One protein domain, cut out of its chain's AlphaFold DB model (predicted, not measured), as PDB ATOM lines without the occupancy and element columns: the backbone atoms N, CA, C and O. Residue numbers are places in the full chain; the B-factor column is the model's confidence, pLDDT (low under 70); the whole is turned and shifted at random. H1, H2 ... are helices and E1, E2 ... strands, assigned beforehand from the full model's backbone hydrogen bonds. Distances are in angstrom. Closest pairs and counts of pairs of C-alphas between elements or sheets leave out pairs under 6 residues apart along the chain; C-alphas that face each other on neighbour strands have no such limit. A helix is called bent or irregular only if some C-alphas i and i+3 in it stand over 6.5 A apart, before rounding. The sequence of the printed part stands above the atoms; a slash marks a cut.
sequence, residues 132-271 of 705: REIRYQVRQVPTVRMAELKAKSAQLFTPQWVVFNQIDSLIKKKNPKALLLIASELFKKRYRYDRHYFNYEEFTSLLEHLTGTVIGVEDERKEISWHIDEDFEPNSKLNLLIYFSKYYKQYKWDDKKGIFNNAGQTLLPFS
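What this domain is: This is residues 132 to 271 of the 705 residues of an uncharacterized protein of Flavobacterium subsaxonicum WB 4.1-42 = DSM 21790 (UniProt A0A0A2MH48). The helix H5 runs through a compact helical body with H4, H6 and H7 alongside it, each running opposite to it, while H1 crosses H6 on its other side. A two-stranded ribbon, E1 and E2, covers part of H7 and the end of H6, a small hairpin of E3 and E4 sits at the last residues of H6, and residues 262 to 271 run past E1. The printed part has 140 residues with seven named helices and four named strands, in the order E1 H1 H2 H3 H4 H5 H6 E2 H7 E3 E4, and its class is mixed, helices and strands. Both two-stranded sheets, E1 - E2 and E3 - E4, are antiparallel. The whole is compact, with a radius of gyration of the C-alphas of 14.2 A and spans of 43 by 34 by 29 A.

Where its parts are: Find C-alpha 136 at (-41.442, 47.530, -11.999); from there E1 runs through residues 136 to 140, 13.8 A. Next come H1, residues 143 to 151, H2, 153 to 156, H3, 160 to 164, and H4, 167 to 172. At C-alpha 177, (-57.274, 39.901, -20.520), begins H5, residues 177 to 188, 16.5 A. Read on to H6, residues 201 to 211, 15.2 A, and E2, residues 213 to 218, 16.5 A. H7 is the longest helix, residues 235 to 250, 23.5 A, with a kink of 34 degrees near residue 244; it is irregular, with C-alphas 246 and 249 7.8 A apart. E3, residues 252 to 254, and E4, residues 259 to 261, follow, and E4 ends at C-alpha 261, (-50.239, 49.179, -26.515).

How they stand to each other: Begin at H5, a hub together with H6. It touches H7, closest at the C-alphas of Ala 183 and Leu 241, 4.9 A, at a shallow tilt of 12 degrees, opposite ways. H5 and H6 form a helical hairpin at 18 degrees, closest at the C-alphas of Leu 186 and Phe 203, 6.1 A. H4 and H5 form another, H5 touching with residues 177 to 182 alone, closest at the C-alphas of Ile 167 and Ala 178, 5.3 A. H3 is close to H4 but not clearly touching, at the C-alphas of Val 162 and Asp 168, 6.0 A. H1 touches H6 about perpendicular, at 74 degrees, closest at the C-alphas of Leu 149 and His 209, 5.8 A; H2 touches H6 at the C-alphas of Leu 156 and Leu 206, 5.9 A. H6 and H7 are apart. Between E1 and E2, N 137 and O 216 are 2.9 A apart, within hydrogen-bond range; in the hairpin of E3 and E4, so are N 254 and O 259, 2.8 A. The closest C-alphas of E2 and H7 are Glu 218 and Ser 236, 5.7 A, and those of H6 and E4 are Thr 211 and Phe 260, 4.8 A. Every O i to N i+4 pair is within range in H1, H3, H4, H5 and H6, and 10 of 12 in H7; H2 is too short for such a pair.

The domain as a whole: The two C-alphas farthest apart are those of Asp 194 and Lys 256, 44.6 A. The printed part has no cut; the links H5 to H6, 12 residues, and E2 to H7, 16 residues, are long, and the others are tight. In the second, residues 224 to 225 pair antiparallel with residues 217 to 218 of E2. The mean pLDDT of the printed part is 94.1, and no printed residue is under 70.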
ATOM      1  N   ARG A 132     -51.609  44.677  -4.237       96.75
ATOM      2  CA  ARG A 132     -50.220  44.495  -3.785       96.75
ATOM      3  C   ARG A 132     -49.282  45.492  -4.433       96.75
ATOM      4  O   ARG A 132     -49.331  45.691  -5.644       96.75
ATOM      5  N   GLU A 133     -48.390  46.074  -3.649       95.19
ATOM      6  CA  GLU A 133     -47.337  46.943  -4.170       95.19
ATOM      7  C   GLU A 133     -46.295  46.154  -4.963       95.19
ATOM      8  O   GLU A 133     -45.938  45.037  -4.594       95.19
ATOM      9  N   ILE A 134     -45.826  46.748  -6.062       96.06
ATOM     10  CA  ILE A 134     -44.772  46.189  -6.911       96.06
ATOM     11  C   ILE A 134     -43.828  47.292  -7.367       96.06
ATOM     12  O   ILE A 134     -44.251  48.407  -7.674       96.06
ATOM     13  N   ARG A 135     -42.546  46.949  -7.473       97.56
ATOM     14  CA  ARG A 135     -41.559  47.743  -8.202       97.56
ATOM     15  C   ARG A 135     -41.407  47.134  -9.588       97.56
ATOM     16  O   ARG A 135     -41.189  45.931  -9.711       97.56
ATOM     17  N   TYR A 136     -41.567  47.962 -10.614       97.19
ATOM     18  CA  TYR A 136     -41.442  47.530 -11.999       97.19
ATOM     19  C   TYR A 136     -40.829  48.623 -12.866       97.19
ATOM     20  O   TYR A 136     -40.901  49.815 -12.556       97.19
ATOM     21  N   GLN A 137     -40.243  48.194 -13.974       96.25
ATOM     22  CA  GLN A 137     -39.778  49.041 -15.058       96.25
ATOM     23  C   GLN A 137     -40.203  48.422 -16.388       96.25
ATOM     24  O   GLN A 137     -40.606  47.263 -16.467       96.25
ATOM     25  N   VAL A 138     -40.176  49.223 -17.445       95.50
ATOM     26  CA  VAL A 138     -40.673  48.814 -18.756       95.50
ATOM     27  C   VAL A 138     -39.685  49.297 -19.787       95.50
ATOM     28  O   VAL A 138     -39.346  50.478 -19.790       95.50
ATOM     29  N   ARG A 139     -39.253  48.412 -20.678       92.06
ATOM     30  CA  ARG A 139     -38.414  48.772 -21.824       92.06
ATOM     31  C   ARG A 139     -39.032  48.249 -23.112       92.06
ATOM     32  O   ARG A 139     -39.852  47.332 -23.094       92.06
ATOM     33  N   GLN A 140     -38.677  48.859 -24.234       91.12
ATOM     34  CA  GLN A 140     -39.106  48.367 -25.541       91.12
ATOM     35  C   GLN A 140     -38.401  47.040 -25.867       91.12
ATOM     36  O   GLN A 140     -37.230  46.868 -25.528       91.12
ATOM     37  N   VAL A 141     -39.091  46.119 -26.546       89.25
ATOM     38  CA  VAL A 141     -38.444  44.920 -27.105       89.25
ATOM     39  C   VAL A 141     -37.490  45.344 -28.234       89.25
ATOM     40  O   VAL A 141     -37.913  46.087 -29.129       89.25
ATOM     41  N   PRO A 142     -36.230  44.875 -28.245       84.12
ATOM     42  CA  PRO A 142     -35.265  45.213 -29.294       84.12
ATOM     43  C   PRO A 142     -35.749  44.807 -30.679       84.12
ATOM     44  O   PRO A 142     -36.403  43.779 -30.832       84.12
ATOM     45  N   THR A 143     -35.373  45.559 -31.715       84.06
ATOM     46  CA  THR A 143     -35.797  45.274 -33.098       84.06
ATOM     47  C   THR A 143     -35.441  43.852 -33.541       84.06
ATOM     48  O   THR A 143     -36.268  43.197 -34.172       84.06
ATOM     49  N   VAL A 144     -34.248  43.362 -33.180       80.88
ATOM     50  CA  VAL A 144     -33.783  42.001 -33.504       80.88
ATOM     51  C   VAL A 144     -34.662  40.952 -32.816       80.88
ATOM     52  O   VAL A 144     -35.295  40.154 -33.504       80.88
ATOM     53  N   ARG A 145     -34.822  41.029 -31.487       85.75
ATOM     54  CA  ARG A 145     -35.722  40.147 -30.721       85.75
ATOM     55  C   ARG A 145     -37.158  40.203 -31.242       85.75
ATOM     56  O   ARG A 145     -37.805  39.178 -31.402       85.75
ATOM     57  N   MET A 146     -37.667  41.386 -31.578       90.19
ATOM     58  CA  MET A 146     -39.007  41.534 -32.147       90.19
ATOM     59  C   MET A 146     -39.138  40.826 -33.505       90.19
ATOM     60  O   MET A 146     -40.180  40.235 -33.790       90.19
ATOM     61  N   ALA A 147     -38.106  40.868 -34.352       88.88
ATOM     62  CA  ALA A 147     -38.091  40.127 -35.613       88.88
ATOM     63  C   ALA A 147     -38.097  38.608 -35.375       88.88
ATOM     64  O   ALA A 147     -38.869  37.898 -36.020       88.88
ATOM     65  N   GLU A 148     -37.322  38.119 -34.403       88.19
ATOM     66  CA  GLU A 148     -37.323  36.709 -33.993       88.19
ATOM     67  C   GLU A 148     -38.690  36.261 -33.466       88.19
ATOM     68  O   GLU A 148     -39.222  35.245 -33.907       88.19
ATOM     69  N   LEU A 149     -39.301  37.042 -32.570       92.19
ATOM     70  CA  LEU A 149     -40.634  36.766 -32.029       92.19
ATOM     71  C   LEU A 149     -41.691  36.725 -33.137       92.19
ATOM     72  O   LEU A 149     -42.563  35.859 -33.138       92.19
ATOM     73  N   LYS A 150     -41.600  37.625 -34.125       93.12
ATOM     74  CA  LYS A 150     -42.471  37.597 -35.311       93.12
ATOM     75  C   LYS A 150     -42.253  36.339 -36.149       93.12
ATOM     76  O   LYS A 150     -43.238  35.723 -36.556       93.12
ATOM     77  N   ALA A 151     -41.004  35.926 -36.364       92.44
ATOM     78  CA  ALA A 151     -40.683  34.689 -37.076       92.44
ATOM     79  C   ALA A 151     -41.195  33.440 -36.332       92.44
ATOM     80  O   ALA A 151     -41.673  32.499 -36.963       92.44
ATOM     81  N   LYS A 152     -41.171  33.457 -34.993       92.94
ATOM     82  CA  LYS A 152     -41.686  32.389 -34.119       92.94
ATOM     83  C   LYS A 152     -43.186  32.492 -33.817       92.94
ATOM     84  O   LYS A 152     -43.721  31.625 -33.133       92.94
ATOM     85  N   SER A 153     -43.892  33.503 -34.327       93.06
ATOM     86  CA  SER A 153     -45.281  33.808 -33.940       93.06
ATOM     87  C   SER A 153     -46.214  32.590 -33.986       93.06
ATOM     88  O   SER A 153     -46.893  32.303 -33.006       93.06
ATOM     89  N   ALA A 154     -46.191  31.798 -35.063       91.94
ATOM     90  CA  ALA A 154     -47.008  30.585 -35.180       91.94
ATOM     91  C   ALA A 154     -46.745  29.557 -34.057       91.94
ATOM     92  O   ALA A 154     -47.673  28.909 -33.573       91.94
ATOM     93  N   GLN A 155     -45.493  29.431 -33.612       93.69
ATOM     94  CA  GLN A 155     -45.107  28.543 -32.514       93.69
ATOM     95  C   GLN A 155     -45.533  29.100 -31.153       93.69
ATOM     96  O   GLN A 155     -45.850  28.319 -30.271       93.69
ATOM     97  N   LEU A 156     -45.611  30.426 -30.992       93.50
ATOM     98  CA  LEU A 156     -46.041  31.068 -29.742       93.50
ATOM     99  C   LEU A 156     -47.560  30.966 -29.497       93.50
ATOM    100  O   LEU A 156     -48.000  31.010 -28.352       93.50
ATOM    101  N   PHE A 157     -48.379  30.805 -30.546       92.56
ATOM    102  CA  PHE A 157     -49.850  30.722 -30.424       92.56
ATOM    103  C   PHE A 157     -50.419  29.295 -30.360       92.56
ATOM    104  O   PHE A 157     -51.621  29.123 -30.155       92.56
ATOM    105  N   THR A 158     -49.590  28.275 -30.571       92.00
ATOM    106  CA  THR A 158     -49.992  26.859 -30.623       92.00
ATOM    107  C   THR A 158     -49.760  26.010 -29.361       92.00
ATOM    108  O   THR A 158     -50.320  24.907 -29.336       92.00
ATOM    109  N   PRO A 159     -49.022  26.433 -28.306       93.88
ATOM    110  CA  PRO A 159     -48.840  25.595 -27.127       93.88
ATOM    111  C   PRO A 159     -50.175  25.214 -26.481       93.88
ATOM    112  O   PRO A 159     -51.121  26.003 -26.429       93.88
ATOM    113  N   GLN A 160     -50.251  23.997 -25.938       94.00
ATOM    114  CA  GLN A 160     -51.489  23.460 -25.365       94.00
ATOM    115  C   GLN A 160     -52.084  24.357 -24.271       94.00
ATOM    116  O   GLN A 160     -53.300  24.527 -24.220       94.00
ATOM    117  N   TRP A 161     -51.251  24.970 -23.424       95.12
ATOM    118  CA  TRP A 161     -51.724  25.869 -22.367       95.12
ATOM    119  C   TRP A 161     -52.377  27.143 -22.920       95.12
ATOM    120  O   TRP A 161     -53.280  27.673 -22.279       95.12
ATOM    121  N   VAL A 162     -51.989  27.614 -24.111       95.94
ATOM    122  CA  VAL A 162     -52.623  28.772 -24.761       95.94
ATOM    123  C   VAL A 162     -54.060  28.420 -25.147       95.94
ATOM    124  O   VAL A 162     -54.986  29.183 -24.864       95.94
ATOM    125  N   VAL A 163     -54.257  27.242 -25.746       94.50
ATOM    126  CA  VAL A 163     -55.568  26.767 -26.212       94.50
ATOM    127  C   VAL A 163     -56.468  26.377 -25.039       94.50
ATOM    128  O   VAL A 163     -57.612  26.828 -24.966       94.50
ATOM    129  N   PHE A 164     -55.965  25.581 -24.090       94.81
ATOM    130  CA  PHE A 164     -56.754  25.120 -22.941       94.81
ATOM    131  C   PHE A 164     -57.254  26.275 -22.069       94.81
ATOM    132  O   PHE A 164     -58.381  26.224 -21.580       94.81
ATOM    133  N   ASN A 165     -56.467  27.347 -21.939       95.31
ATOM    134  CA  ASN A 165     -56.849  28.539 -21.183       95.31
ATOM    135  C   ASN A 165     -57.568  29.609 -22.033       95.31
ATOM    136  O   ASN A 165     -57.796  30.721 -21.553       95.31
ATOM    137  N   GLN A 166     -57.943  29.294 -23.282       96.62
ATOM    138  CA  GLN A 166     -58.657  30.183 -24.216       96.62
ATOM    139  C   GLN A 166     -57.936  31.516 -24.495       96.62
ATOM    140  O   GLN A 166     -58.561  32.528 -24.837       96.62
ATOM    141  N   ILE A 167     -56.612  31.537 -24.345       97.69
ATOM    142  CA  ILE A 167     -55.789  32.733 -24.537       97.69
ATOM    143  C   ILE A 167     -55.776  33.115 -26.019       97.69
ATOM    144  O   ILE A 167     -55.963  34.286 -26.348       97.69
ATOM    145  N   ASP A 168     -55.685  32.131 -26.918       96.50
ATOM    146  CA  ASP A 168     -55.783  32.332 -28.370       96.50
ATOM    147  C   ASP A 168     -57.090  33.047 -28.763       96.50
ATOM    148  O   ASP A 168     -57.108  33.962 -29.588       96.50
ATOM    149  N   SER A 169     -58.195  32.663 -28.125       97.12
ATOM    150  CA  SER A 169     -59.527  33.203 -28.372       97.12
ATOM    151  C   SER A 169     -59.651  34.642 -27.879       97.12
ATOM    152  O   SER A 169     -60.302  35.462 -28.530       97.12
ATOM    153  N   LEU A 170     -59.013  34.981 -26.756       98.12
ATOM    154  CA  LEU A 170     -58.946  36.358 -26.262       98.12
ATOM    155  C   LEU A 170     -58.082  37.243 -27.163       98.12
ATOM    156  O   LEU A 170     -58.482  38.372 -27.448       98.12
ATOM    157  N   ILE A 171     -56.958  36.726 -27.662       97.19
ATOM    158  CA  ILE A 171     -56.074  37.440 -28.593       97.19
ATOM    159  C   ILE A 171     -56.807  37.728 -29.908       97.19
ATOM    160  O   ILE A 171     -56.844  38.876 -30.342       97.19
ATOM    161  N   LYS A 172     -57.498  36.734 -30.487       96.50
ATOM    162  CA  LYS A 172     -58.348  36.917 -31.684       96.50
ATOM    163  C   LYS A 172     -59.432  37.981 -31.474       96.50
ATOM    164  O   LYS A 172     -59.740  38.744 -32.385       96.50
ATOM    165  N   LYS A 173     -59.991  38.055 -30.261       98.06
ATOM    166  CA  LYS A 173     -60.971  39.077 -29.847       98.06
ATOM    167  C   LYS A 173     -60.333  40.411 -29.444       98.06
ATOM    168  O   LYS A 173     -61.062  41.298 -29.006       98.06
ATOM    169  N   LYS A 174     -59.007  40.556 -29.557       98.25
ATOM    170  CA  LYS A 174     -58.250  41.757 -29.172       98.25
ATOM    171  C   LYS A 174     -58.508  42.166 -27.715       98.25
ATOM    172  O   LYS A 174     -58.569  43.348 -27.383       98.25
ATOM    173  N   ASN A 175     -58.701  41.181 -26.835       98.38
ATOM    174  CA  ASN A 175     -59.021  41.398 -25.430       98.38
ATOM    175  C   ASN A 175     -57.740  41.349 -24.576       98.38
ATOM    176  O   ASN A 175     -57.126  40.282 -24.478       98.38
ATOM    177  N   PRO A 176     -57.361  42.444 -23.888       98.31
ATOM    178  CA  PRO A 176     -56.111  42.503 -23.131       98.31
ATOM    179  C   PRO A 176     -56.093  41.579 -21.907       98.31
ATOM    180  O   PRO A 176     -55.038  41.364 -21.316       98.31
ATOM    181  N   LYS A 177     -57.231  40.972 -21.529       98.50
ATOM    182  CA  LYS A 177     -57.274  39.901 -20.520       98.50
ATOM    183  C   LYS A 177     -56.362  38.722 -20.890       98.50
ATOM    184  O   LYS A 177     -55.915  38.021 -19.989       98.50
ATOM    185  N   ALA A 178     -56.051  38.531 -22.176       98.50
ATOM    186  CA  ALA A 178     -55.048  37.564 -22.615       98.50
ATOM    187  C   ALA A 178     -53.702  37.757 -21.895       98.50
ATOM    188  O   ALA A 178     -53.142  36.783 -21.406       98.50
ATOM    189  N   LEU A 179     -53.232  39.003 -21.748       98.69
ATOM    190  CA  LEU A 179     -51.951  39.320 -21.102       98.69
ATOM    191  C   LEU A 179     -51.931  38.872 -19.633       98.69
ATOM    192  O   LEU A 179     -50.980  38.241 -19.177       98.69
ATOM    193  N   LEU A 180     -53.028  39.123 -18.910       98.69
ATOM    194  CA  LEU A 180     -53.203  38.659 -17.534       98.69
ATOM    195  C   LEU A 180     -53.184  37.130 -17.437       98.69
ATOM    196  O   LEU A 180     -52.554  36.585 -16.534       98.69
ATOM    197  N   LEU A 181     -53.871  36.439 -18.350       98.56
ATOM    198  CA  LEU A 181     -53.909  34.978 -18.327       98.56
ATOM    199  C   LEU A 181     -52.550  34.360 -18.653       98.56
ATOM    200  O   LEU A 181     -52.186  33.384 -18.010       98.56
ATOM    201  N   ILE A 182     -51.768  34.948 -19.561       98.69
ATOM    202  CA  ILE A 182     -50.406  34.475 -19.847       98.69
ATOM    203  C   ILE A 182     -49.522  34.582 -18.596       98.69
ATOM    204  O   ILE A 182     -48.898  33.597 -18.206       98.69
ATOM    205  N   ALA A 183     -49.524  35.734 -17.914       98.62
ATOM    206  CA  ALA A 183     -48.767  35.910 -16.670       98.62
ATOM    207  C   ALA A 183     -49.261  34.985 -15.536       98.62
ATOM    208  O   ALA A 183     -48.470  34.500 -14.729       98.62
ATOM    209  N   SER A 184     -50.568  34.701 -15.496       98.56
ATOM    210  CA  SER A 184     -51.172  33.723 -14.580       98.56
ATOM    211  C   SER A 184     -50.632  32.319 -14.836       98.56
ATOM    212  O   SER A 184     -50.179  31.657 -13.907       98.56
ATOM    213  N   GLU A 185     -50.628  31.860 -16.088       98.06
ATOM    214  CA  GLU A 185     -50.121  30.526 -16.421       98.06
ATOM    215  C   GLU A 185     -48.623  30.381 -16.128       98.06
ATOM    216  O   GLU A 185     -48.225  29.369 -15.547       98.06
ATOM    217  N   LEU A 186     -47.820  31.416 -16.402       97.69
ATOM    218  CA  LEU A 186     -46.409  31.459 -16.004       97.69
ATOM    219  C   LEU A 186     -46.243  31.225 -14.494       97.69
ATOM    220  O   LEU A 186     -45.487  30.350 -14.073       97.69
ATOM    221  N   PHE A 187     -46.985  31.962 -13.660       97.75
ATOM    222  CA  PHE A 187     -46.879  31.824 -12.206       97.75
ATOM    223  C   PHE A 187     -47.434  30.491 -11.678       97.75
ATOM    224  O   PHE A 187     -46.933  29.941 -10.695       97.75
ATOM    225  N   LYS A 188     -48.459  29.915 -12.312       96.50
ATOM    226  CA  LYS A 188     -48.970  28.585 -11.931       96.50
ATOM    227  C   LYS A 188     -47.938  27.484 -12.145       96.50
ATOM    228  O   LYS A 188     -47.935  26.511 -11.383       96.50
ATOM    229  N   LYS A 189     -47.083  27.652 -13.160       95.62
ATOM    230  CA  LYS A 189     -45.964  26.764 -13.493       95.62
ATOM    231  C   LYS A 189     -44.717  26.989 -12.645       95.62
ATOM    232  O   LYS A 189     -43.766  26.255 -12.862       95.62
ATOM    233  N   ARG A 190     -44.736  27.937 -11.696       94.50
ATOM    234  CA  ARG A 190     -43.632  28.203 -10.766       94.50
ATOM    235  C   ARG A 190     -43.045  26.932 -10.162       94.50
ATOM    236  O   ARG A 190     -43.761  25.943  -9.960       94.50
ATOM    237  N   TYR A 191     -41.780  27.037  -9.775       92.19
ATOM    238  CA  TYR A 191     -41.124  26.018  -8.980       92.19
ATOM    239  C   TYR A 191     -41.935  25.706  -7.713       92.19
ATOM    240  O   TYR A 191     -42.393  26.600  -6.998       92.19
ATOM    241  N   ARG A 192     -42.138  24.411  -7.487       92.19
ATOM    242  CA  ARG A 192     -42.521  23.807  -6.209       92.19
ATOM    243  C   ARG A 192     -41.583  22.627  -6.001       92.19
ATOM    244  O   ARG A 192     -41.056  22.105  -6.988       92.19
ATOM    245  N   TYR A 193     -41.376  22.194  -4.766       90.88
ATOM    246  CA  TYR A 193     -40.473  21.084  -4.485       90.88
ATOM    247  C   TYR A 193     -40.753  19.864  -5.388       90.88
ATOM    248  O   TYR A 193     -41.890  19.399  -5.486       90.88
ATOM    249  N   ASP A 194     -39.713  19.379  -6.080       86.00
ATOM    250  CA  ASP A 194     -39.762  18.263  -7.047       86.00
ATOM    251  C   ASP A 194     -40.727  18.469  -8.243       86.00
ATOM    252  O   ASP A 194     -41.140  17.530  -8.925       86.00
ATOM    253  N   ARG A 195     -41.113  19.720  -8.531       87.38
ATOM    254  CA  ARG A 195     -41.946  20.087  -9.684       87.38
ATOM    255  C   ARG A 195     -41.285  21.209 -10.464       87.38
ATOM    256  O   ARG A 195     -41.317  22.379 -10.083       87.38
ATOM    257  N   HIS A 196     -40.724  20.825 -11.601       83.06
ATOM    258  CA  HIS A 196     -39.983  21.716 -12.477       83.06
ATOM    259  C   HIS A 196     -40.736  21.941 -13.785       83.06
ATOM    260  O   HIS A 196     -41.418  21.056 -14.305       83.06
ATOM    261  N   TYR A 197     -40.577  23.136 -14.333       87.25
ATOM    262  CA  TYR A 197     -41.006  23.477 -15.673       87.25
ATOM    263  C   TYR A 197     -39.865  24.247 -16.332       87.25
ATOM    264  O   TYR A 197     -39.362  25.193 -15.744       87.25
ATOM    265  N   PHE A 198     -39.414  23.805 -17.504       83.19
ATOM    266  CA  PHE A 198     -38.168  24.305 -18.103       83.19
ATOM    267  C   PHE A 198     -38.387  25.293 -19.255       83.19
ATOM    268  O   PHE A 198     -37.443  25.935 -19.688       83.19
ATOM    269  N   ASN A 199     -39.620  25.456 -19.741       89.50
ATOM    270  CA  ASN A 199     -39.899  26.248 -20.946       89.50
ATOM    271  C   ASN A 199     -40.516  27.616 -20.613       89.50
ATOM    272  O   ASN A 199     -41.458  28.042 -21.277       89.50
ATOM    273  N   TYR A 200     -40.073  28.291 -19.547       92.00
ATOM    274  CA  TYR A 200     -40.693  29.557 -19.125       92.00
ATOM    275  C   TYR A 200     -40.591  30.669 -20.186       92.00
ATOM    276  O   TYR A 200     -41.475  31.530 -20.231       92.00
ATOM    277  N   GLU A 201     -39.587  30.607 -21.071       92.88
ATOM    278  CA  GLU A 201     -39.374  31.574 -22.161       92.88
ATOM    279  C   GLU A 201     -40.617  31.720 -23.060       92.88
ATOM    280  O   GLU A 201     -40.874  32.794 -23.601       92.88
ATOM    281  N   GLU A 202     -41.446  30.678 -23.223       95.00
ATOM    282  CA  GLU A 202     -42.612  30.752 -24.116       95.00
ATOM    283  C   GLU A 202     -43.682  31.742 -23.620       95.00
ATOM    284  O   GLU A 202     -44.361  32.384 -24.426       95.00
ATOM    285  N   PHE A 203     -43.796  31.928 -22.300       97.38
ATOM    286  CA  PHE A 203     -44.740  32.871 -21.697       97.38
ATOM    287  C   PHE A 203     -44.258  34.311 -21.847       97.38
ATOM    288  O   PHE A 203     -45.028  35.176 -22.277       97.38
ATOM    289  N   THR A 204     -42.993  34.570 -21.503       96.81
ATOM    290  CA  THR A 204     -42.384  35.902 -21.608       96.81
ATOM    291  C   THR A 204     -42.290  36.324 -23.073       96.81
ATOM    292  O   THR A 204     -42.739  37.415 -23.410       96.81
ATOM    293  N   SER A 205     -41.886  35.423 -23.973       96.44
ATOM    294  CA  SER A 205     -41.884  35.646 -25.427       96.44
ATOM    295  C   SER A 205     -43.261  36.002 -25.980       96.44
ATOM    296  O   SER A 205     -43.381  36.913 -26.800       96.44
ATOM    297  N   LEU A 206     -44.322  35.304 -25.552       97.88
ATOM    298  CA  LEU A 206     -45.674  35.617 -26.014       97.88
ATOM    299  C   LEU A 206     -46.145  36.980 -25.485       97.88
ATOM    300  O   LEU A 206     -46.772  37.729 -26.235       97.88
ATOM    301  N   LEU A 207     -45.824  37.333 -24.236       98.44
ATOM    302  CA  LEU A 207     -46.097  38.669 -23.696       98.44
ATOM    303  C   LEU A 207     -45.358  39.747 -24.493       98.44
ATOM    304  O   LEU A 207     -46.004  40.668 -24.985       98.44
ATOM    305  N   GLU A 208     -44.050  39.595 -24.692       97.25
ATOM    306  CA  GLU A 208     -43.209  40.516 -25.467       97.25
ATOM    307  C   GLU A 208     -43.712  40.693 -26.900       97.25
ATOM    308  O   GLU A 208     -43.787  41.815 -27.407       97.25
ATOM    309  N   HIS A 209     -44.093  39.593 -27.556       97.62
ATOM    310  CA  HIS A 209     -44.655  39.614 -28.902       97.62
ATOM    311  C   HIS A 209     -45.965  40.406 -28.946       97.62
ATOM    312  O   HIS A 209     -46.191  41.193 -29.866       97.62
ATOM    313  N   LEU A 210     -46.818  40.215 -27.937       98.06
ATOM    314  CA  LEU A 210     -48.129  40.841 -27.858       98.06
ATOM    315  C   LEU A 210     -48.094  42.285 -27.366       98.06
ATOM    316  O   LEU A 210     -49.055  42.993 -27.642       98.06
ATOM    317  N   THR A 211     -47.068  42.741 -26.650       97.56
ATOM    318  CA  THR A 211     -47.006  44.114 -26.112       97.56
ATOM    319  C   THR A 211     -45.958  44.991 -26.786       97.56
ATOM    320  O   THR A 211     -46.042  46.217 -26.719       97.56
ATOM    321  N   GLY A 212     -44.952  44.392 -27.423       95.44
ATOM    322  CA  GLY A 212     -43.763  45.104 -27.883       95.44
ATOM    323  C   GLY A 212     -42.884  45.647 -26.753       95.44
ATOM    324  O   GLY A 212     -42.017  46.487 -27.007       95.44
ATOM    325  N   THR A 213     -43.097  45.186 -25.519       95.31
ATOM    326  CA  THR A 213     -42.372  45.633 -24.327       95.31
ATOM    327  C   THR A 213     -41.886  44.459 -23.485       95.31
ATOM    328  O   THR A 213     -42.539  43.423 -23.417       95.31
ATOM    329  N   VAL A 214     -40.752  44.655 -22.814       94.56
ATOM    330  CA  VAL A 214     -40.261  43.783 -21.743       94.56
ATOM    331  C   VAL A 214     -40.628  44.446 -20.418       94.56
ATOM    332  O   VAL A 214     -40.338  45.631 -20.215       94.56
ATOM    333  N   ILE A 215     -41.290  43.703 -19.532       96.88
ATOM    334  CA  ILE A 215     -41.646  44.173 -18.189       96.88
ATOM    335  C   ILE A 215     -40.601  43.634 -17.218       96.88
ATOM    336  O   ILE A 215     -40.536  42.428 -17.016       96.88
ATOM    337  N   GLY A 216     -39.805  44.520 -16.624       96.06
ATOM    338  CA  GLY A 216     -38.891  44.169 -15.544       96.06
ATOM    339  C   GLY A 216     -39.583  44.325 -14.195       96.06
ATOM    340  O   GLY A 216     -40.271  45.324 -13.968       96.06
ATOM    341  N   VAL A 217     -39.412  43.365 -13.292       97.50
ATOM    342  CA  VAL A 217     -40.056  43.355 -11.967       97.50
ATOM    343  C   VAL A 217     -39.076  42.935 -10.881       97.50
ATOM    344  O   VAL A 217     -38.058  42.320 -11.170       97.50
ATOM    345  N   GLU A 218     -39.378  43.286  -9.631       96.38
ATOM    346  CA  GLU A 218     -38.530  42.913  -8.496       96.38
ATOM    347  C   GLU A 218     -38.421  41.384  -8.324       96.38
ATOM    348  O   GLU A 218     -39.442  40.690  -8.347       96.38
ATOM    349  N   ASP A 219     -37.209  40.877  -8.110       94.19
ATOM    350  CA  ASP A 219     -36.896  39.473  -7.822       94.19
ATOM    351  C   ASP A 219     -36.793  39.182  -6.301       94.19
ATOM    352  O   ASP A 219     -37.221  39.970  -5.446       94.19
ATOM    353  N   GLU A 220     -36.258  38.019  -5.919       90.81
ATOM    354  CA  GLU A 220     -36.002  37.659  -4.519       90.81
ATOM    355  C   GLU A 220     -34.898  38.502  -3.856       90.81
ATOM    356  O   GLU A 220     -34.915  38.679  -2.632       90.81
ATOM    357  N   ARG A 221     -33.982  39.071  -4.651       91.06
ATOM    358  CA  ARG A 221     -32.829  39.879  -4.216       91.06
ATOM    359  C   ARG A 221     -33.148  41.363  -4.078       91.06
ATOM    360  O   ARG A 221     -32.305  42.120  -3.602       91.06
ATOM    361  N   LYS A 222     -34.378  41.772  -4.404       93.69
ATOM    362  CA  LYS A 222     -34.850  43.170  -4.387       93.69
ATOM    363  C   LYS A 222     -34.325  44.024  -5.540       93.69
ATOM    364  O   LYS A 222     -34.380  45.261  -5.477       93.69
ATOM    365  N   GLU A 223     -33.906  43.366  -6.615       91.94
ATOM    366  CA  GLU A 223     -33.420  43.971  -7.851       91.94
ATOM    367  C   GLU A 223     -34.455  43.805  -8.973       91.94
ATOM    368  O   GLU A 223     -35.347  42.967  -8.890       91.94
ATOM    369  N   ILE A 224     -34.407  44.660 -10.001       93.44
ATOM    370  CA  ILE A 224     -35.309  44.530 -11.156       93.44
ATOM    371  C   ILE A 224     -34.737  43.458 -12.084       93.44
ATOM    372  O   ILE A 224     -33.749  43.722 -12.765       93.44
ATOM    373  N   SER A 225     -35.390  42.297 -12.148       93.44
ATOM    374  CA  SER A 225     -35.093  41.263 -13.141       93.44
ATOM    375  C   SER A 225     -35.836  41.553 -14.442       93.44
ATOM    376  O   SER A 225     -37.033  41.863 -14.449       93.44
ATOM    377  N   TRP A 226     -35.111  41.448 -15.553       92.00
ATOM    378  CA  TRP A 226     -35.644  41.532 -16.914       92.00
ATOM    379  C   TRP A 226     -35.746  40.168 -17.602       92.00
ATOM    380  O   TRP A 226     -36.200  40.107 -18.744       92.00
ATOM    381  N   HIS A 227     -35.329  39.107 -16.914       91.44
ATOM    382  CA  HIS A 227     -35.195  37.745 -17.421       91.44
ATOM    383  C   HIS A 227     -36.000  36.788 -16.537       91.44
ATOM    384  O   HIS A 227     -35.500  35.820 -15.979       91.44
ATOM    385  N   ILE A 228     -37.284  37.113 -16.385       94.12
ATOM    386  CA  ILE A 228     -38.217  36.470 -15.447       94.12
ATOM    387  C   ILE A 228     -38.334  34.959 -15.692       94.12
ATOM    388  O   ILE A 228     -38.654  34.192 -14.779       94.12
ATOM    389  N   ASP A 229     -38.126  34.523 -16.930       91.88
ATOM    390  CA  ASP A 229     -38.101  33.124 -17.339       91.88
ATOM    391  C   ASP A 229     -36.896  32.342 -16.801       91.88
ATOM    392  O   ASP A 229     -37.051  31.151 -16.531       91.88
ATOM    393  N   GLU A 230     -35.773  33.011 -16.543       90.69
ATOM    394  CA  GLU A 230     -34.529  32.416 -16.031       90.69
ATOM    395  C   GLU A 230     -34.438  32.462 -14.496       90.69
ATOM    396  O   GLU A 230     -33.713  31.681 -13.880       90.69
ATOM    397  N   ASP A 231     -35.225  33.328 -13.845       91.00
ATOM    398  CA  ASP A 231     -35.260  33.402 -12.383       91.00
ATOM    399  C   ASP A 231     -35.757  32.076 -11.779       91.00
ATOM    400  O   ASP A 231     -36.876  31.621 -12.050       91.00
ATOM    401  N   PHE A 232     -34.955  31.458 -10.912       88.88
ATOM    402  CA  PHE A 232     -35.341  30.212 -10.247       88.88
ATOM    403  C   PHE A 232     -36.507  30.423  -9.265       88.88
ATOM    404  O   PHE A 232     -37.478  29.660  -9.267       88.88
ATOM    405  N   GLU A 233     -36.433  31.484  -8.456       91.81
ATOM    406  CA  GLU A 233     -37.438  31.802  -7.442       91.81
ATOM    407  C   GLU A 233     -38.727  32.383  -8.061       91.81
ATOM    408  O   GLU A 233     -38.714  33.050  -9.101       91.81
ATOM    409  N   PRO A 234     -39.897  32.166  -7.435       94.44
ATOM    410  CA  PRO A 234     -41.183  32.530  -8.023       94.44
ATOM    411  C   PRO A 234     -41.531  34.022  -7.885       94.44
ATOM    412  O   PRO A 234     -42.573  34.451  -8.387       94.44
ATOM    413  N   ASN A 235     -40.708  34.814  -7.193       95.75
ATOM    414  CA  ASN A 235     -40.999  36.200  -6.821       95.75
ATOM    415  C   ASN A 235     -41.218  37.112  -8.030       95.75
ATOM    416  O   ASN A 235     -42.217  37.835  -8.074       95.75
ATOM    417  N   SER A 236     -40.338  37.055  -9.027       96.88
ATOM    418  CA  SER A 236     -40.476  37.867 -10.236       96.88
ATOM    419  C   SER A 236     -41.699  37.444 -11.056       96.88
ATOM    420  O   SER A 236     -42.504  38.280 -11.463       96.88
ATOM    421  N   LYS A 237     -41.948  36.136 -11.187       97.62
ATOM    422  CA  LYS A 237     -43.154  35.586 -11.833       97.62
ATOM    423  C   LYS A 237     -44.438  36.056 -11.128       97.62
ATOM    424  O   LYS A 237     -45.405  36.434 -11.794       97.62
ATOM    425  N   LEU A 238     -44.449  36.094  -9.790       98.19
ATOM    426  CA  LEU A 238     -45.561  36.639  -9.003       98.19
ATOM    427  C   LEU A 238     -45.743  38.133  -9.265       98.19
ATOM    428  O   LEU A 238     -46.862  38.591  -9.491       98.19
ATOM    429  N   ASN A 239     -44.653  38.897  -9.237       98.50
ATOM    430  CA  ASN A 239     -44.694  40.338  -9.442       98.50
ATOM    431  C   ASN A 239     -45.138  40.701 -10.866       98.50
ATOM    432  O   ASN A 239     -45.863  41.682 -11.038       98.50
ATOM    433  N   LEU A 240     -44.820  39.878 -11.868       98.62
ATOM    434  CA  LEU A 240     -45.348  40.015 -13.227       98.62
ATOM    435  C   LEU A 240     -46.858  39.743 -13.292       98.62
ATOM    436  O   LEU A 240     -47.600  40.486 -13.941       98.62
ATOM    437  N   LEU A 241     -47.345  38.719 -12.585       98.75
ATOM    438  CA  LEU A 241     -48.782  38.469 -12.453       98.75
ATOM    439  C   LEU A 241     -49.488  39.642 -11.753       98.75
ATOM    440  O   LEU A 241     -50.530  40.107 -12.224       98.75
ATOM    441  N   ILE A 242     -48.916  40.168 -10.668       98.62
ATOM    442  CA  ILE A 242     -49.445  41.352  -9.980       98.62
ATOM    443  C   ILE A 242     -49.471  42.553 -10.932       98.62
ATOM    444  O   ILE A 242     -50.498  43.233 -11.017       98.62
ATOM    445  N   TYR A 243     -48.403  42.777 -11.702       98.44
ATOM    446  CA  TYR A 243     -48.334  43.832 -12.709       98.44
ATOM    447  C   TYR A 243     -49.513  43.743 -13.683       98.44
ATOM    448  O   TYR A 243     -50.306  44.682 -13.796       98.44
ATOM    449  N   PHE A 244     -49.709  42.595 -14.332       98.50
ATOM    450  CA  PHE A 244     -50.824  42.470 -15.262       98.50
ATOM    451  C   PHE A 244     -52.178  42.524 -14.559       98.50
ATOM    452  O   PHE A 244     -53.098  43.090 -15.136       98.50
ATOM    453  N   SER A 245     -52.320  42.058 -13.315       98.31
ATOM    454  CA  SER A 245     -53.586  42.180 -12.571       98.31
ATOM    455  C   SER A 245     -54.007  43.642 -12.370       98.31
ATOM    456  O   SER A 245     -55.191  43.965 -12.497       98.31
ATOM    457  N   LYS A 246     -53.030  44.536 -12.157       97.44
ATOM    458  CA  LYS A 246     -53.228  45.982 -12.007       97.44
ATOM    459  C   LYS A 246     -53.456  46.686 -13.344       97.44
ATOM    460  O   LYS A 246     -54.355  47.520 -13.458       97.44
ATOM    461  N   TYR A 247     -52.651  46.365 -14.356       97.50
ATOM    462  CA  TYR A 247     -52.496  47.229 -15.530       97.50
ATOM    463  C   TYR A 247     -53.089  46.681 -16.832       97.50
ATOM    464  O   TYR A 247     -53.240  47.458 -17.773       97.50
ATOM    465  N   TYR A 248     -53.502  45.405 -16.922       97.94
ATOM    466  CA  TYR A 248     -53.938  44.823 -18.207       97.94
ATOM    467  C   TYR A 248     -55.070  45.613 -18.886       97.94
ATOM    468  O   TYR A 248     -55.088  45.743 -20.103       97.94
ATOM    469  N   LYS A 249     -55.998  46.205 -18.121       97.75
ATOM    470  CA  LYS A 249     -57.123  46.987 -18.675       97.75
ATOM    471  C   LYS A 249     -56.693  48.280 -19.377       97.75
ATOM    472  O   LYS A 249     -57.488  48.854 -20.115       97.75
ATOM    473  N   GLN A 250     -55.473  48.755 -19.130       97.62
ATOM    474  CA  GLN A 250     -54.923  49.959 -19.760       97.62
ATOM    475  C   GLN A 250     -54.373  49.679 -21.163       97.62
ATOM    476  O   GLN A 250     -54.223  50.600 -21.963       97.62
ATOM    477  N   TYR A 251     -54.108  48.409 -21.475       98.31
ATOM    478  CA  TYR A 251     -53.652  47.990 -22.787       98.31
ATOM    479  C   TYR A 251     -54.805  48.004 -23.794       98.31
ATOM    480  O   TYR A 251     -55.872  47.433 -23.561       98.31
ATOM    481  N   LYS A 252     -54.572  48.631 -24.946       98.06
ATOM    482  CA  LYS A 252     -55.504  48.681 -26.076       98.06
ATOM    483  C   LYS A 252     -54.838  48.103 -27.312       98.06
ATOM    484  O   LYS A 252     -53.655  48.327 -27.536       98.06
ATOM    485  N   TRP A 253     -55.595  47.367 -28.113       98.12
ATOM    486  CA  TRP A 253     -55.076  46.810 -29.355       98.12
ATOM    487  C   TRP A 253     -54.768  47.914 -30.378       98.12
ATOM    488  O   TRP A 253     -55.611  48.771 -30.643       98.12
ATOM    489  N   ASP A 254     -53.568  47.879 -30.948       97.56
ATOM    490  CA  ASP A 254     -53.105  48.725 -32.046       97.56
ATOM    491  C   ASP A 254     -53.087  47.890 -33.333       97.56
ATOM    492  O   ASP A 254     -52.214  47.044 -33.532       97.56
ATOM    493  N   ASP A 255     -54.052  48.136 -34.222       95.31
ATOM    494  CA  ASP A 255     -54.200  47.394 -35.481       95.31
ATOM    495  C   ASP A 255     -53.035  47.579 -36.453       95.31
ATOM    496  O   ASP A 255     -52.753  46.680 -37.242       95.31
ATOM    497  N   LYS A 256     -52.339  48.720 -36.402       95.06
ATOM    498  CA  LYS A 256     -51.212  48.981 -37.304       95.06
ATOM    499  C   LYS A 256     -49.988  48.180 -36.890       95.06
ATOM    500  O   LYS A 256     -49.231  47.725 -37.742       95.06
ATOM    501  N   LYS A 257     -49.781  48.046 -35.580       92.31
ATOM    502  CA  LYS A 257     -48.630  47.334 -35.017       92.31
ATOM    503  C   LYS A 257     -48.910  45.854 -34.757       92.31
ATOM    504  O   LYS A 257     -47.959  45.084 -34.688       92.31
ATOM    505  N   GLY A 258     -50.181  45.469 -34.626       95.38
ATOM    506  CA  GLY A 258     -50.590  44.113 -34.263       95.38
ATOM    507  C   GLY A 258     -50.246  43.751 -32.816       95.38
ATOM    508  O   GLY A 258     -49.915  42.602 -32.549       95.38
ATOM    509  N   ILE A 259     -50.273  44.731 -31.905       96.81
ATOM    510  CA  ILE A 259     -49.888  44.567 -30.494       96.81
ATOM    511  C   ILE A 259     -50.883  45.268 -29.565       96.81
ATOM    512  O   ILE A 259     -51.598  46.187 -29.958       96.81
ATOM    513  N   PHE A 260     -50.880  44.888 -28.297       98.12
ATOM    514  CA  PHE A 260     -51.480  45.613 -27.192       98.12
ATOM    515  C   PHE A 260     -50.552  46.741 -26.729       98.12
ATOM    516  O   PHE A 260     -49.487  46.499 -26.170       98.12
ATOM    517  N   ASN A 261     -50.978  47.986 -26.909       96.75
ATOM    518  CA  ASN A 261     -50.239  49.179 -26.515       96.75
ATOM    519  C   ASN A 261     -50.825  49.803 -25.237       96.75
ATOM    520  O   ASN A 261     -52.042  49.980 -25.131       96.75
ATOM    521  N   ASN A 262     -49.966  50.201 -24.297       96.06
ATOM    522  CA  ASN A 262     -50.340  51.016 -23.143       96.06
ATOM    523  C   ASN A 262     -49.737  52.422 -23.289       96.06
ATOM    524  O   ASN A 262     -48.581  52.657 -22.949       96.06
ATOM    525  N   ALA A 263     -50.534  53.376 -23.775       90.50
ATOM    526  CA  ALA A 263     -50.072  54.743 -24.037       90.50
ATOM    527  C   ALA A 263     -49.680  55.533 -22.771       90.50
ATOM    528  O   ALA A 263     -48.988  56.539 -22.882       90.50
ATOM    529  N   GLY A 264     -50.126  55.101 -21.584       88.94
ATOM    530  CA  GLY A 264     -49.768  55.730 -20.307       88.94
ATOM    531  C   GLY A 264     -48.459  55.211 -19.706       88.94
ATOM    532  O   GLY A 264     -48.065  55.655 -18.633       88.94
ATOM    533  N   GLN A 265     -47.803  54.251 -20.360       91.12
ATOM    534  CA  GLN A 265     -46.609  53.590 -19.852       91.12
ATOM    535  C   GLN A 265     -45.343  54.347 -20.266       91.12
ATOM    536  O   GLN A 265     -45.090  54.558 -21.451       91.12
ATOM    537  N   THR A 266     -44.511  54.724 -19.296       91.44
ATOM    538  CA  THR A 266     -43.171  55.253 -19.572       91.44
ATOM    539  C   THR A 266     -42.254  54.111 -19.999       91.44
ATOM    540  O   THR A 266     -42.061  53.159 -19.243       91.44
ATOM    541  N   LEU A 267     -41.692  54.208 -21.205       90.38
ATOM    542  CA  LEU A 267     -40.736  53.239 -21.733       90.38
ATOM    543  C   LEU A 267     -39.312  53.734 -21.501       90.38
ATOM    544  O   LEU A 267     -38.959  54.842 -21.908       90.38
ATOM    545  N   LEU A 268     -38.486  52.896 -20.885       86.31
ATOM    546  CA  LEU A 268     -37.047  53.096 -20.858       86.31
ATOM    547  C   LEU A 268     -36.481  52.865 -22.268       86.31
ATOM    548  O   LEU A 268     -36.842  51.871 -22.915       86.31
ATOM    549  N   PRO A 269     -35.613  53.766 -22.760       74.19
ATOM    550  CA  PRO A 269     -34.963  53.588 -24.047       74.19
ATOM    551  C   PRO A 269     -33.992  52.406 -23.992       74.19
ATOM    552  O   PRO A 269     -33.361  52.147 -22.967       74.19
ATOM    553  N   PHE A 270     -33.856  51.705 -25.115       74.81
ATOM    554  CA  PHE A 270     -32.836  50.675 -25.273       74.81
ATOM    555  C   PHE A 270     -31.509  51.345 -25.641       74.81
ATOM    556  O   PHE A 270     -31.451  52.092 -26.621       74.81
ATOM    557  N   SER A 271     -30.456  51.108 -24.857       83.44
ATOM    558  CA  SER A 271     -29.106  51.522 -25.240       83.44
ATOM    559  C   SER A 271     -28.640  50.704 -26.449       83.44
ATOM    560  O   SER A 271     -29.131  49.599 -26.714       83.44
TER     561      SER A 271